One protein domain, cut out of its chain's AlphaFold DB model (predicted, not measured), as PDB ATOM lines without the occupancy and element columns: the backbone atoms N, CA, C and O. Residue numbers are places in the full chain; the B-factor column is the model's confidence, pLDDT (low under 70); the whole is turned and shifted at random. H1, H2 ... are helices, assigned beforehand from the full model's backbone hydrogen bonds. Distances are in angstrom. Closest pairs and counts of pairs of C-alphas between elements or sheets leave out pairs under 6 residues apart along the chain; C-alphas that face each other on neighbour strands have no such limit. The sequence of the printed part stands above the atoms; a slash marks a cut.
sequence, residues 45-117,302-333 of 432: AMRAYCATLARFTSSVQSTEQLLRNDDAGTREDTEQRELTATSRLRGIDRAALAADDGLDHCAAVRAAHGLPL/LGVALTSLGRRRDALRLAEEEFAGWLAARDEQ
ATOM      1  N   ALA A  45     369.848 -11.449  24.862       52.50
ATOM      2  CA  ALA A  45     369.066 -11.451  26.096       52.50
ATOM      3  C   ALA A  45     369.951 -11.740  27.315       52.50
ATOM      4  O   ALA A  45     369.962 -10.966  28.261       52.50
ATOM      5  N   MET A  46     370.796 -12.774  27.243       63.72
ATOM      6  CA  MET A  46     371.742 -13.101  28.311       63.72
ATOM      7  C   MET A  46     372.795 -12.004  28.514       63.72
ATOM      8  O   MET A  46     373.254 -11.785  29.622       63.72
ATOM      9  N   ARG A  47     373.191 -11.270  27.467       69.38
ATOM     10  CA  ARG A  47     374.103 -10.124  27.592       69.38
ATOM     11  C   ARG A  47     373.433  -8.921  28.234       69.38
ATOM     12  O   ARG A  47     374.069  -8.291  29.068       69.38
ATOM     13  N   ALA A  48     372.197  -8.607  27.846       64.12
ATOM     14  CA  ALA A  48     371.410  -7.564  28.494       64.12
ATOM     15  C   ALA A  48     371.238  -7.905  29.978       64.12
ATOM     16  O   ALA A  48     371.600  -7.106  30.830       64.12
ATOM     17  N   TYR A  49     370.855  -9.145  30.269       63.25
ATOM     18  CA  TYR A  49     370.773  -9.700  31.613       63.25
ATOM     19  C   TYR A  49     372.099  -9.607  32.390       63.25
ATOM     20  O   TYR A  49     372.134  -9.025  33.468       63.25
ATOM     21  N   CYS A  50     373.219 -10.096  31.844       68.25
ATOM     22  CA  CYS A  50     374.519 -10.021  32.517       68.25
ATOM     23  C   CYS A  50     374.993  -8.574  32.706       68.25
ATOM     24  O   CYS A  50     375.676  -8.288  33.685       68.25
ATOM     25  N   ALA A  51     374.651  -7.663  31.791       73.12
ATOM     26  CA  ALA A  51     374.942  -6.243  31.941       73.12
ATOM     27  C   ALA A  51     374.104  -5.618  33.066       73.12
ATOM     28  O   ALA A  51     374.644  -4.851  33.863       73.12
ATOM     29  N   THR A  52     372.820  -5.973  33.171       67.38
ATOM     30  CA  THR A  52     371.949  -5.560  34.279       67.38
ATOM     31  C   THR A  52     372.471  -6.106  35.605       67.38
ATOM     32  O   THR A  52     372.650  -5.337  36.546       67.38
ATOM     33  N   LEU A  53     372.832  -7.391  35.657       67.56
ATOM     34  CA  LEU A  53     373.391  -8.029  36.846       67.56
ATOM     35  C   LEU A  53     374.737  -7.413  37.259       67.56
ATOM     36  O   LEU A  53     374.959  -7.177  38.440       67.56
ATOM     37  N   ALA A  54     375.621  -7.098  36.309       73.75
ATOM     38  CA  ALA A  54     376.905  -6.459  36.606       73.75
ATOM     39  C   ALA A  54     376.732  -5.033  37.160       73.75
ATOM     40  O   ALA A  54     377.404  -4.651  38.120       73.75
ATOM     41  N   ARG A  55     375.806  -4.250  36.586       75.00
ATOM     42  CA  ARG A  55     375.447  -2.915  37.099       75.00
ATOM     43  C   ARG A  55     374.857  -3.004  38.499       75.00
ATOM     44  O   ARG A  55     375.216  -2.213  39.363       75.00
ATOM     45  N   PHE A  56     374.005  -3.998  38.712       69.69
ATOM     46  CA  PHE A  56     373.400  -4.296  39.995       69.69
ATOM     47  C   PHE A  56     374.455  -4.628  41.064       69.69
ATOM     48  O   PHE A  56     374.517  -3.974  42.101       69.69
ATOM     49  N   THR A  57     375.351  -5.587  40.808       73.19
ATOM     50  CA  THR A  57     376.385  -5.968  41.783       73.19
ATOM     51  C   THR A  57     377.353  -4.824  42.069       73.19
ATOM     52  O   THR A  57     377.768  -4.646  43.211       73.19
ATOM     53  N   SER A  58     377.678  -4.022  41.049       76.56
ATOM     54  CA  SER A  58     378.516  -2.833  41.209       76.56
ATOM     55  C   SER A  58     377.838  -1.765  42.069       76.56
ATOM     56  O   SER A  58     378.513  -1.163  42.903       76.56
ATOM     57  N   SER A  59     376.520  -1.559  41.934       72.62
ATOM     58  CA  SER A  59     375.808  -0.603  42.787       72.62
ATOM     59  C   SER A  59     375.769  -1.072  44.240       72.62
ATOM     60  O   SER A  59     375.988  -0.255  45.126       72.62
ATOM     61  N   VAL A  60     375.561  -2.373  44.486       72.12
ATOM     62  CA  VAL A  60     375.556  -2.950  45.842       72.12
ATOM     63  C   VAL A  60     376.925  -2.809  46.516       72.12
ATOM     64  O   VAL A  60     377.005  -2.310  47.637       72.12
ATOM     65  N   GLN A  61     378.010  -3.175  45.826       77.88
ATOM     66  CA  GLN A  61     379.371  -3.026  46.363       77.88
ATOM     67  C   GLN A  61     379.727  -1.559  46.625       77.88
ATOM     68  O   GLN A  61     380.317  -1.241  47.654       77.88
ATOM     69  N   SER A  62     379.316  -0.655  45.730       76.38
ATOM     70  CA  SER A  62     379.496   0.782  45.927       76.38
ATOM     71  C   SER A  62     378.733   1.286  47.152       76.38
ATOM     72  O   SER A  62     379.291   2.068  47.916       76.38
ATOM     73  N   THR A  63     377.501   0.822  47.386       68.25
ATOM     74  CA  THR A  63     376.751   1.187  48.597       68.25
ATOM     75  C   THR A  63     377.378   0.623  49.869       68.25
ATOM     76  O   THR A  63     377.440   1.337  50.863       68.25
ATOM     77  N   GLU A  64     377.897  -0.606  49.847       71.88
ATOM     78  CA  GLU A  64     378.547  -1.233  51.005       71.88
ATOM     79  C   GLU A  64     379.854  -0.521  51.386       71.88
ATOM     80  O   GLU A  64     380.085  -0.209  52.554       71.88
ATOM     81  N   GLN A  65     380.700  -0.212  50.400       76.06
ATOM     82  CA  GLN A  65     381.967   0.483  50.631       76.06
ATOM     83  C   GLN A  65     381.754   1.913  51.143       76.06
ATOM     84  O   GLN A  65     382.553   2.415  51.930       76.06
ATOM     85  N   LEU A  66     380.664   2.556  50.728       64.69
ATOM     86  CA  LEU A  66     380.319   3.905  51.156       64.69
ATOM     87  C   LEU A  66     379.704   3.923  52.564       64.69
ATOM     88  O   LEU A  66     380.047   4.808  53.335       64.69
ATOM     89  N   LEU A  67     378.908   2.911  52.943       64.25
ATOM     90  CA  LEU A  67     378.433   2.741  54.326       64.25
ATOM     91  C   LEU A  67     379.594   2.591  55.317       64.25
ATOM     92  O   LEU A  67     379.550   3.166  56.395       64.25
ATOM     93  N   ARG A  68     380.667   1.891  54.927       71.81
ATOM     94  CA  ARG A  68     381.890   1.796  55.745       71.81
ATOM     95  C   ARG A  68     382.627   3.131  55.899       71.81
ATOM     96  O   ARG A  68     383.324   3.315  56.887       71.81
ATOM     97  N   ASN A  69     382.495   4.041  54.931       68.88
ATOM     98  CA  ASN A  69     383.069   5.390  55.004       68.88
ATOM     99  C   ASN A  69     382.155   6.385  55.744       68.88
ATOM    100  O   ASN A  69     382.658   7.355  56.308       68.88
ATOM    101  N   ASP A  70     380.837   6.155  55.756       63.38
ATOM    102  CA  ASP A  70     379.838   7.036  56.379       63.38
ATOM    103  C   ASP A  70     379.969   7.085  57.927       63.38
ATOM    104  O   ASP A  70     379.540   8.066  58.543       63.38
ATOM    105  N   ASP A  71     380.633   6.103  58.556       64.38
ATOM    106  CA  ASP A  71     380.879   6.059  60.011       64.38
ATOM    107  C   ASP A  71     381.890   7.118  60.515       64.38
ATOM    108  O   ASP A  71     382.015   7.323  61.722       64.38
ATOM    109  N   ALA A  72     382.601   7.827  59.624       65.06
ATOM    110  CA  ALA A  72     383.726   8.698  59.998       65.06
ATOM    111  C   ALA A  72     383.457  10.225  59.990       65.06
ATOM    112  O   ALA A  72     384.357  10.989  60.337       65.06
ATOM    113  N   GLY A  73     382.276  10.707  59.582       64.44
ATOM    114  CA  GLY A  73     382.097  12.131  59.223       64.44
ATOM    115  C   GLY A  73     381.329  13.038  60.214       64.44
ATOM    116  O   GLY A  73     380.530  12.556  61.022       64.44
ATOM    117  N   THR A  74     381.530  14.361  60.106       64.81
ATOM    118  CA  THR A  74     381.020  15.443  60.986       64.81
ATOM    119  C   THR A  74     379.625  15.973  60.585       64.81
ATOM    120  O   THR A  74     378.998  15.497  59.648       64.81
ATOM    121  N   ARG A  75     379.070  16.942  61.334       57.97
ATOM    122  CA  ARG A  75     377.652  17.366  61.276       57.97
ATOM    123  C   ARG A  75     377.213  18.028  59.953       57.97
ATOM    124  O   ARG A  75     376.061  17.821  59.571       57.97
ATOM    125  N   GLU A  76     378.084  18.753  59.240       65.81
ATOM    126  CA  GLU A  76     377.790  19.238  57.873       65.81
ATOM    127  C   GLU A  76     377.526  18.089  56.882       65.81
ATOM    128  O   GLU A  76     376.786  18.272  55.916       65.81
ATOM    129  N   ASP A  77     378.016  16.874  57.149       68.44
ATOM    130  CA  ASP A  77     377.743  15.729  56.280       68.44
ATOM    131  C   ASP A  77     376.285  15.273  56.343       68.44
ATOM    132  O   ASP A  77     375.873  14.472  55.513       68.44
ATOM    133  N   THR A  78     375.474  15.726  57.301       70.69
ATOM    134  CA  THR A  78     374.113  15.189  57.481       70.69
ATOM    135  C   THR A  78     373.183  15.496  56.303       70.69
ATOM    136  O   THR A  78     372.524  14.583  55.807       70.69
ATOM    137  N   GLU A  79     373.181  16.721  55.772       77.12
ATOM    138  CA  GLU A  79     372.375  17.071  54.588       77.12
ATOM    139  C   GLU A  79     372.904  16.386  53.319       77.12
ATOM    140  O   GLU A  79     372.136  15.859  52.507       77.12
ATOM    141  N   GLN A  80     374.229  16.311  53.171       77.50
ATOM    142  CA  GLN A  80     374.855  15.610  52.052       77.50
ATOM    143  C   GLN A  80     374.598  14.094  52.127       77.50
ATOM    144  O   GLN A  80     374.374  13.454  51.093       77.50
ATOM    145  N   ARG A  81     374.525  13.520  53.334       69.88
ATOM    146  CA  ARG A  81     374.109  12.134  53.594       69.88
ATOM    147  C   ARG A  81     372.645  11.916  53.252       69.88
ATOM    148  O   ARG A  81     372.353  10.924  52.598       69.88
ATOM    149  N   GLU A  82     371.739  12.826  53.608       77.94
ATOM    150  CA  GLU A  82     370.316  12.710  53.253       77.94
ATOM    151  C   GLU A  82     370.104  12.740  51.727       77.94
ATOM    152  O   GLU A  82     369.393  11.892  51.171       77.94
ATOM    153  N   LEU A  83     370.781  13.650  51.016       80.56
ATOM    154  CA  LEU A  83     370.742  13.708  49.548       80.56
ATOM    155  C   LEU A  83     371.340  12.447  48.913       80.56
ATOM    156  O   LEU A  83     370.769  11.882  47.971       80.56
ATOM    157  N   THR A  84     372.462  11.970  49.452       78.75
ATOM    158  CA  THR A  84     373.120  10.760  48.957       78.75
ATOM    159  C   THR A  84     372.259   9.524  49.225       78.75
ATOM    160  O   THR A  84     372.054   8.728  48.311       78.75
ATOM    161  N   ALA A  85     371.673   9.385  50.415       74.25
ATOM    162  CA  ALA A  85     370.758   8.302  50.773       74.25
ATOM    163  C   ALA A  85     369.518   8.283  49.870       74.25
ATOM    164  O   ALA A  85     369.151   7.233  49.347       74.25
ATOM    165  N   THR A  86     368.931   9.448  49.584       80.12
ATOM    166  CA  THR A  86     367.780   9.556  48.673       80.12
ATOM    167  C   THR A  86     368.143   9.123  47.249       80.12
ATOM    168  O   THR A  86     367.397   8.385  46.602       80.12
ATOM    169  N   SER A  87     369.310   9.542  46.748       81.00
ATOM    170  CA  SER A  87     369.819   9.105  45.441       81.00
ATOM    171  C   SER A  87     370.077   7.590  45.401       81.00
ATOM    172  O   SER A  87     369.745   6.930  44.411       81.00
ATOM    173  N   ARG A  88     370.595   7.019  46.501       70.44
ATOM    174  CA  ARG A  88     370.836   5.574  46.665       70.44
ATOM    175  C   ARG A  88     369.533   4.775  46.657       70.44
ATOM    176  O   ARG A  88     369.457   3.804  45.912       70.44
ATOM    177  N   LEU A  89     368.506   5.200  47.397       76.81
ATOM    178  CA  LEU A  89     367.194   4.539  47.406       76.81
ATOM    179  C   LEU A  89     366.590   4.486  45.996       76.81
ATOM    180  O   LEU A  89     366.236   3.414  45.521       76.81
ATOM    181  N   ARG A  90     366.650   5.592  45.241       82.12
ATOM    182  CA  ARG A  90     366.247   5.603  43.818       82.12
ATOM    183  C   ARG A  90     367.102   4.688  42.936       82.12
ATOM    184  O   ARG A  90     366.677   4.281  41.855       82.12
ATOM    185  N   GLY A  91     368.354   4.440  43.314       81.38
ATOM    186  CA  GLY A  91     369.223   3.461  42.665       81.38
ATOM    187  C   GLY A  91     368.752   2.033  42.922       81.38
ATOM    188  O   GLY A  91     368.615   1.270  41.970       81.38
ATOM    189  N   ILE A  92     368.450   1.712  44.182       73.69
ATOM    190  CA  ILE A  92     367.922   0.413  44.613       73.69
ATOM    191  C   ILE A  92     366.575   0.137  43.941       73.69
ATOM    192  O   ILE A  92     366.424  -0.928  43.354       73.69
ATOM    193  N   ASP A  93     365.659   1.107  43.912       78.00
ATOM    194  CA  ASP A  93     364.354   0.965  43.253       78.00
ATOM    195  C   ASP A  93     364.496   0.676  41.754       78.00
ATOM    196  O   ASP A  93     363.833  -0.202  41.208       78.00
ATOM    197  N   ARG A  94     365.419   1.368  41.069       79.88
ATOM    198  CA  ARG A  94     365.719   1.092  39.654       79.88
ATOM    199  C   ARG A  94     366.316  -0.297  39.451       79.88
ATOM    200  O   ARG A  94     366.012  -0.946  38.456       79.88
ATOM    201  N   ALA A  95     367.171  -0.742  40.368       73.94
ATOM    202  CA  ALA A  95     367.751  -2.080  40.327       73.94
ATOM    203  C   ALA A  95     366.688  -3.162  40.582       73.94
ATOM    204  O   ALA A  95     366.692  -4.185  39.902       73.94
ATOM    205  N   ALA A  96     365.766  -2.912  41.511       75.31
ATOM    206  CA  ALA A  96     364.634  -3.771  41.824       75.31
ATOM    207  C   ALA A  96     363.693  -3.914  40.617       75.31
ATOM    208  O   ALA A  96     363.414  -5.038  40.208       75.31
ATOM    209  N   LEU A  97     363.314  -2.798  39.978       78.38
ATOM    210  CA  LEU A  97     362.518  -2.800  38.744       78.38
ATOM    211  C   LEU A  97     363.213  -3.561  37.607       78.38
ATOM    212  O   LEU A  97     362.592  -4.377  36.941       78.38
ATOM    213  N   ALA A  98     364.518  -3.355  37.415       76.69
ATOM    214  CA  ALA A  98     365.266  -4.071  36.383       76.69
ATOM    215  C   ALA A  98     365.390  -5.581  36.669       76.69
ATOM    216  O   ALA A  98     365.514  -6.377  35.736       76.69
ATOM    217  N   ALA A  99     365.386  -5.982  37.945       73.25
ATOM    218  CA  ALA A  99     365.329  -7.385  38.334       73.25
ATOM    219  C   ALA A  99     363.948  -7.987  38.032       73.25
ATOM    220  O   ALA A  99     363.894  -9.087  37.484       73.25
ATOM    221  N   ASP A 100     362.866  -7.254  38.309       78.75
ATOM    222  CA  ASP A 100     361.495  -7.675  37.993       78.75
ATOM    223  C   ASP A 100     361.299  -7.819  36.475       78.75
ATOM    224  O   ASP A 100     360.876  -8.878  36.015       78.75
ATOM    225  N   ASP A 101     361.759  -6.845  35.677       78.12
ATOM    226  CA  ASP A 101     361.777  -6.936  34.207       78.12
ATOM    227  C   ASP A 101     362.562  -8.171  33.714       78.12
ATOM    228  O   ASP A 101     362.202  -8.822  32.727       78.12
ATOM    229  N   GLY A 102     363.665  -8.506  34.395       76.56
ATOM    230  CA  GLY A 102     364.468  -9.693  34.110       76.56
ATOM    231  C   GLY A 102     363.718 -10.996  34.392       76.56
ATOM    232  O   GLY A 102     363.764 -11.917  33.573       76.56
ATOM    233  N   LEU A 103     363.003 -11.064  35.517       76.75
ATOM    234  CA  LEU A 103     362.168 -12.206  35.890       76.75
ATOM    235  C   LEU A 103     360.979 -12.370  34.934       76.75
ATOM    236  O   LEU A 103     360.730 -13.485  34.469       76.75
ATOM    237  N   ASP A 104     360.322 -11.274  34.551       79.25
ATOM    238  CA  ASP A 104     359.245 -11.267  33.556       79.25
ATOM    239  C   ASP A 104     359.743 -11.748  32.188       79.25
ATOM    240  O   ASP A 104     359.099 -12.569  31.524       79.25
ATOM    241  N   HIS A 105     360.938 -11.317  31.775       77.94
ATOM    242  CA  HIS A 105     361.561 -11.811  30.551       77.94
ATOM    243  C   HIS A 105     361.845 -13.318  30.619       77.94
ATOM    244  O   HIS A 105     361.557 -14.049  29.665       77.94
ATOM    245  N   CYS A 106     362.375 -13.809  31.742       74.56
ATOM    246  CA  CYS A 106     362.584 -15.238  31.969       74.56
ATOM    247  C   CYS A 106     361.261 -16.019  31.901       74.56
ATOM    248  O   CYS A 106     361.201 -17.055  31.234       74.56
ATOM    249  N   ALA A 107     360.192 -15.512  32.520       79.94
ATOM    250  CA  ALA A 107     358.863 -16.113  32.462       79.94
ATOM    251  C   ALA A 107     358.320 -16.167  31.023       79.94
ATOM    252  O   ALA A 107     357.847 -17.217  30.579       79.94
ATOM    253  N   ALA A 108     358.471 -15.087  30.249       81.00
ATOM    254  CA  ALA A 108     358.068 -15.038  28.845       81.00
ATOM    255  C   ALA A 108     358.844 -16.045  27.974       81.00
ATOM    256  O   ALA A 108     358.252 -16.743  27.146       81.00
ATOM    257  N   VAL A 109     360.161 -16.176  28.178       77.62
ATOM    258  CA  VAL A 109     360.996 -17.165  27.472       77.62
ATOM    259  C   VAL A 109     360.580 -18.593  27.829       77.62
ATOM    260  O   VAL A 109     360.512 -19.448  26.941       77.62
ATOM    261  N   ARG A 110     360.252 -18.864  29.100       84.31
ATOM    262  CA  ARG A 110     359.727 -20.169  29.528       84.31
ATOM    263  C   ARG A 110     358.398 -20.488  28.858       84.31
ATOM    264  O   ARG A 110     358.275 -21.561  28.268       84.31
ATOM    265  N   ALA A 111     357.454 -19.547  28.869       84.25
ATOM    266  CA  ALA A 111     356.153 -19.703  28.226       84.25
ATOM    267  C   ALA A 111     356.291 -19.979  26.718       84.25
ATOM    268  O   ALA A 111     355.712 -20.936  26.206       84.25
ATOM    269  N   ALA A 112     357.143 -19.223  26.016       82.81
ATOM    270  CA  ALA A 112     357.409 -19.416  24.588       82.81
ATOM    271  C   ALA A 112     358.040 -20.783  24.256       82.81
ATOM    272  O   ALA A 112     357.957 -21.259  23.120       82.81
ATOM    273  N   HIS A 113     358.689 -21.421  25.230       79.56
ATOM    274  CA  HIS A 113     359.309 -22.735  25.082       79.56
ATOM    275  C   HIS A 113     358.519 -23.877  25.728       79.56
ATOM    276  O   HIS A 113     359.008 -25.008  25.712       79.56
ATOM    277  N   GLY A 114     357.314 -23.611  26.247       88.25
ATOM    278  CA  GLY A 114     356.482 -24.613  26.917       88.25
ATOM    279  C   GLY A 114     357.127 -25.181  28.182       88.25
ATOM    280  O   GLY A 114     356.873 -26.329  28.538       88.25
ATOM    281  N   LEU A 115     358.006 -24.411  28.828       81.25
ATOM    282  CA  LEU A 115     358.612 -24.805  30.090       81.25
ATOM    283  C   LEU A 115     357.623 -24.573  31.233       81.25
ATOM    284  O   LEU A 115     356.942 -23.543  31.226       81.25
ATOM    285  N   PRO A 116     357.550 -25.482  32.224       83.44
ATOM    286  CA  PRO A 116     356.727 -25.253  33.403       83.44
ATOM    287  C   PRO A 116     357.172 -23.947  34.062       83.44
ATOM    288  O   PRO A 116     358.369 -23.651  34.095       83.44
ATOM    289  N   LEU A 117     356.226 -23.147  34.555       80.00
ATOM    290  CA  LEU A 117     356.571 -21.984  35.370       80.00
ATOM    291  C   LEU A 117     357.352 -22.460  36.605       80.00
ATOM    292  O   LEU A 117     357.063 -23.553  37.107       80.00
ATOM    293  N   LEU A 302     366.360   0.317  54.979       71.81
ATOM    294  CA  LEU A 302     367.485  -0.031  54.108       71.81
ATOM    295  C   LEU A 302     367.892  -1.502  54.271       71.81
ATOM    296  O   LEU A 302     368.165  -2.172  53.274       71.81
ATOM    297  N   GLY A 303     367.904  -2.023  55.501       79.31
ATOM    298  CA  GLY A 303     368.184  -3.438  55.761       79.31
ATOM    299  C   GLY A 303     367.160  -4.365  55.099       79.31
ATOM    300  O   GLY A 303     367.536  -5.358  54.465       79.31
ATOM    301  N   VAL A 304     365.873  -4.007  55.165       81.56
ATOM    302  CA  VAL A 304     364.791  -4.745  54.492       81.56
ATOM    303  C   VAL A 304     364.948  -4.679  52.972       81.56
ATOM    304  O   VAL A 304     364.880  -5.716  52.308       81.56
ATOM    305  N   ALA A 305     365.238  -3.497  52.421       76.12
ATOM    306  CA  ALA A 305     365.457  -3.316  50.989       76.12
ATOM    307  C   ALA A 305     366.663  -4.122  50.481       76.12
ATOM    308  O   ALA A 305     366.563  -4.803  49.468       76.12
ATOM    309  N   LEU A 306     367.794  -4.118  51.192       77.25
ATOM    310  CA  LEU A 306     368.968  -4.911  50.808       77.25
ATOM    311  C   LEU A 306     368.708  -6.418  50.912       77.25
ATOM    312  O   LEU A 306     369.185  -7.185  50.075       77.25
ATOM    313  N   THR A 307     367.918  -6.850  51.897       83.44
ATOM    314  CA  THR A 307     367.535  -8.259  52.056       83.44
ATOM    315  C   THR A 307     366.612  -8.717  50.928       83.44
ATOM    316  O   THR A 307     366.840  -9.777  50.341       83.44
ATOM    317  N   SER A 308     365.597  -7.920  50.577       80.88
ATOM    318  CA  SER A 308     364.696  -8.229  49.459       80.88
ATOM    319  C   SER A 308     365.464  -8.290  48.137       80.88
ATOM    320  O   SER A 308     365.285  -9.209  47.337       80.88
ATOM    321  N   LEU A 309     366.410  -7.375  47.957       76.94
ATOM    322  CA  LEU A 309     367.290  -7.306  46.805       76.94
ATOM    323  C   LEU A 309     368.248  -8.510  46.717       76.94
ATOM    324  O   LEU A 309     368.449  -9.069  45.637       76.94
ATOM    325  N   GLY A 310     368.799  -8.952  47.851       84.12
ATOM    326  CA  GLY A 310     369.602 -10.172  47.956       84.12
ATOM    327  C   GLY A 310     368.820 -11.418  47.537       84.12
ATOM    328  O   GLY A 310     369.308 -12.198  46.721       84.12
ATOM    329  N   ARG A 311     367.567 -11.551  47.990       84.38
ATOM    330  CA  ARG A 311     366.682 -12.657  47.580       84.38
ATOM    331  C   ARG A 311     366.394 -12.642  46.081       84.38
ATOM    332  O   ARG A 311     366.466 -13.688  45.443       84.38
ATOM    333  N   ARG A 312     366.134 -11.465  45.496       77.56
ATOM    334  CA  ARG A 312     365.937 -11.327  44.041       77.56
ATOM    335  C   ARG A 312     367.177 -11.762  43.267       77.56
ATOM    336  O   ARG A 312     367.052 -12.486  42.286       77.56
ATOM    337  N   ARG A 313     368.376 -11.382  43.724       81.00
ATOM    338  CA  ARG A 313     369.644 -11.831  43.126       81.00
ATOM    339  C   ARG A 313     369.785 -13.353  43.160       81.00
ATOM    340  O   ARG A 313     370.232 -13.942  42.178       81.00
ATOM    341  N   ASP A 314     369.429 -13.981  44.272       85.12
ATOM    342  CA  ASP A 314     369.575 -15.426  44.433       85.12
ATOM    343  C   ASP A 314     368.528 -16.190  43.595       85.12
ATOM    344  O   ASP A 314     368.881 -17.152  42.916       85.12
ATOM    345  N   ALA A 315     367.285 -15.697  43.517       78.62
ATOM    346  CA  ALA A 315     366.258 -16.218  42.608       78.62
ATOM    347  C   ALA A 315     366.686 -16.116  41.133       78.62
ATOM    348  O   ALA A 315     366.490 -17.041  40.342       78.62
ATOM    349  N   LEU A 316     367.331 -15.007  40.772       73.94
ATOM    350  CA  LEU A 316     367.868 -14.767  39.439       73.94
ATOM    351  C   LEU A 316     369.005 -15.753  39.096       73.94
ATOM    352  O   LEU A 316     369.022 -16.325  38.007       73.94
ATOM    353  N   ARG A 317     369.917 -16.022  40.041       81.94
ATOM    354  CA  ARG A 317     370.969 -17.045  39.883       81.94
ATOM    355  C   ARG A 317     370.398 -18.450  39.731       81.94
ATOM    356  O   ARG A 317     370.850 -19.199  38.871       81.94
ATOM    357  N   LEU A 318     369.387 -18.790  40.523       85.19
ATOM    358  CA  LEU A 318     368.723 -20.086  40.439       85.19
ATOM    359  C   LEU A 318     368.047 -20.273  39.068       85.19
ATOM    360  O   LEU A 318     368.179 -21.327  38.445       85.19
ATOM    361  N   ALA A 319     367.401 -19.225  38.545       77.88
ATOM    362  CA  ALA A 319     366.839 -19.227  37.195       77.88
ATOM    363  C   ALA A 319     367.919 -19.386  36.105       77.88
ATOM    364  O   ALA A 319     367.679 -20.044  35.089       77.88
ATOM    365  N   GLU A 320     369.114 -18.817  36.302       80.31
ATOM    366  CA  GLU A 320     370.252 -18.967  35.388       80.31
ATOM    367  C   GLU A 320     370.773 -20.409  35.345       80.31
ATOM    368  O   GLU A 320     370.976 -20.960  34.258       80.31
ATOM    369  N   GLU A 321     370.948 -21.038  36.506       85.75
ATOM    370  CA  GLU A 321     371.374 -22.435  36.611       85.75
ATOM    371  C   GLU A 321     370.350 -23.383  35.976       85.75
ATOM    372  O   GLU A 321     370.712 -24.273  35.198       85.75
ATOM    373  N   GLU A 322     369.060 -23.147  36.221       82.94
ATOM    374  CA  GLU A 322     367.986 -23.930  35.616       82.94
ATOM    375  C   GLU A 322     367.958 -23.770  34.088       82.94
ATOM    376  O   GLU A 322     367.843 -24.755  33.350       82.94
ATOM    377  N   PHE A 323     368.126 -22.543  33.583       76.12
ATOM    378  CA  PHE A 323     368.168 -22.287  32.146       76.12
ATOM    379  C   PHE A 323     369.392 -22.930  31.480       76.12
ATOM    380  O   PHE A 323     369.286 -23.470  30.373       76.12
ATOM    381  N   ALA A 324     370.548 -22.931  32.149       80.69
ATOM    382  CA  ALA A 324     371.744 -23.624  31.680       80.69
ATOM    383  C   ALA A 324     371.521 -25.145  31.603       80.69
ATOM    384  O   ALA A 324     371.852 -25.765  30.586       80.69
ATOM    385  N   GLY A 325     370.899 -25.732  32.630       84.56
ATOM    386  CA  GLY A 325     370.516 -27.145  32.641       84.56
ATOM    387  C   GLY A 325     369.543 -27.493  31.513       84.56
ATOM    388  O   GLY A 325     369.743 -28.469  30.783       84.56
ATOM    389  N   TRP A 326     368.530 -26.652  31.295       85.44
ATOM    390  CA  TRP A 326     367.577 -26.833  30.205       85.44
ATOM    391  C   TRP A 326     368.231 -26.766  28.820       85.44
ATOM    392  O   TRP A 326     367.942 -27.601  27.959       85.44
ATOM    393  N   LEU A 327     369.133 -25.805  28.590       80.19
ATOM    394  CA  LEU A 327     369.860 -25.695  27.323       80.19
ATOM    395  C   LEU A 327     370.690 -26.950  27.042       80.19
ATOM    396  O   LEU A 327     370.660 -27.451  25.917       80.19
ATOM    397  N   ALA A 328     371.372 -27.486  28.056       82.81
ATOM    398  CA  ALA A 328     372.134 -28.722  27.926       82.81
ATOM    399  C   ALA A 328     371.228 -29.917  27.575       82.81
ATOM    400  O   ALA A 328     371.527 -30.670  26.646       82.81
ATOM    401  N   ALA A 329     370.081 -30.053  28.252       82.06
ATOM    402  CA  ALA A 329     369.105 -31.103  27.964       82.06
ATOM    403  C   ALA A 329     368.528 -30.987  26.540       82.06
ATOM    404  O   ALA A 329     368.405 -31.985  25.824       82.06
ATOM    405  N   ARG A 330     368.222 -29.764  26.090       78.44
ATOM    406  CA  ARG A 330     367.702 -29.504  24.744       78.44
ATOM    407  C   ARG A 330     368.745 -29.762  23.662       78.44
ATOM    408  O   ARG A 330     368.400 -30.317  22.615       78.44
ATOM    409  N   ASP A 331     369.998 -29.381  23.887       81.75
ATOM    410  CA  ASP A 331     371.091 -29.658  22.955       81.75
ATOM    411  C   ASP A 331     371.323 -31.179  22.833       81.75
ATOM    412  O   ASP A 331     371.481 -31.684  21.718       81.75
ATOM    413  N   GLU A 332     371.213 -31.937  23.930       82.81
ATOM    414  CA  GLU A 332     371.284 -33.404  23.918       82.81
ATOM    415  C   GLU A 332     370.087 -34.049  23.195       82.81
ATOM    416  O   GLU A 332     370.271 -34.911  22.334       82.81
ATOM    417  N   GLN A 333     368.853 -33.595  23.441       82.44
ATOM    418  CA  GLN A 333     367.679 -34.074  22.699       82.44
ATOM    419  C   GLN A 333     367.821 -33.796  21.196       82.44
ATOM    420  O   GLN A 333     367.567 -34.659  20.353       82.44
TER     421      GLN A 333
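This is residues 45 to 117 and 302 to 333 of the 432 residues of an uncharacterized protein of Jiangella ureilytica (UniProt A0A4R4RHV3). A long, slender bundle of three helices side by side: H1 and H2 make a hairpin, and H3 packs on H2. Residues 74 to 80 stick out at one end and residues 327 to 333 at the other. The printed part has 105 residues, with H1, H2 and H3 in that order, no named strand, and the class all helix. It is loose, with a radius of gyration of the C-alphas of 17.9 A, and spans 65 by 22 by 19 A.

H1, residues 45 to 70, touches residues 88 to 102 of H2, residues 77 to 112, at a shallow tilt of 23 degrees, opposite ways; the closest C-alphas, of Phe 56 and Ala 95, are 6.1 A apart. Residues 92 to 106 of H2 touch residues 305 to 319 of H3, residues 302 to 333, at a shallow tilt of 26 degrees, the same way; the closest C-alphas, of Ala 96 and Leu 309, are 6.7 A apart. H1 and H3 are near each other. In H1, H2 and H3 every O i to N i+4 pair is within hydrogen-bond range.

H1 begins at C-alpha 45 (369.066, -11.451, 26.096) and is 37.1 A long. H2 is 51.5 A long. H3 is 46.3 A long and ends at C-alpha 333 (367.679, -34.074, 22.699).

The C-alphas farthest apart, of Arg 75 and Gln 333, are 65.1 A apart. Residues 118 to 301 are not printed; C-alphas 117 and 302 are 30.9 A apart across the cut. The H1 to H2 link is short. The model's pLDDT is under 70 in 22 residues, among them 69 to 77.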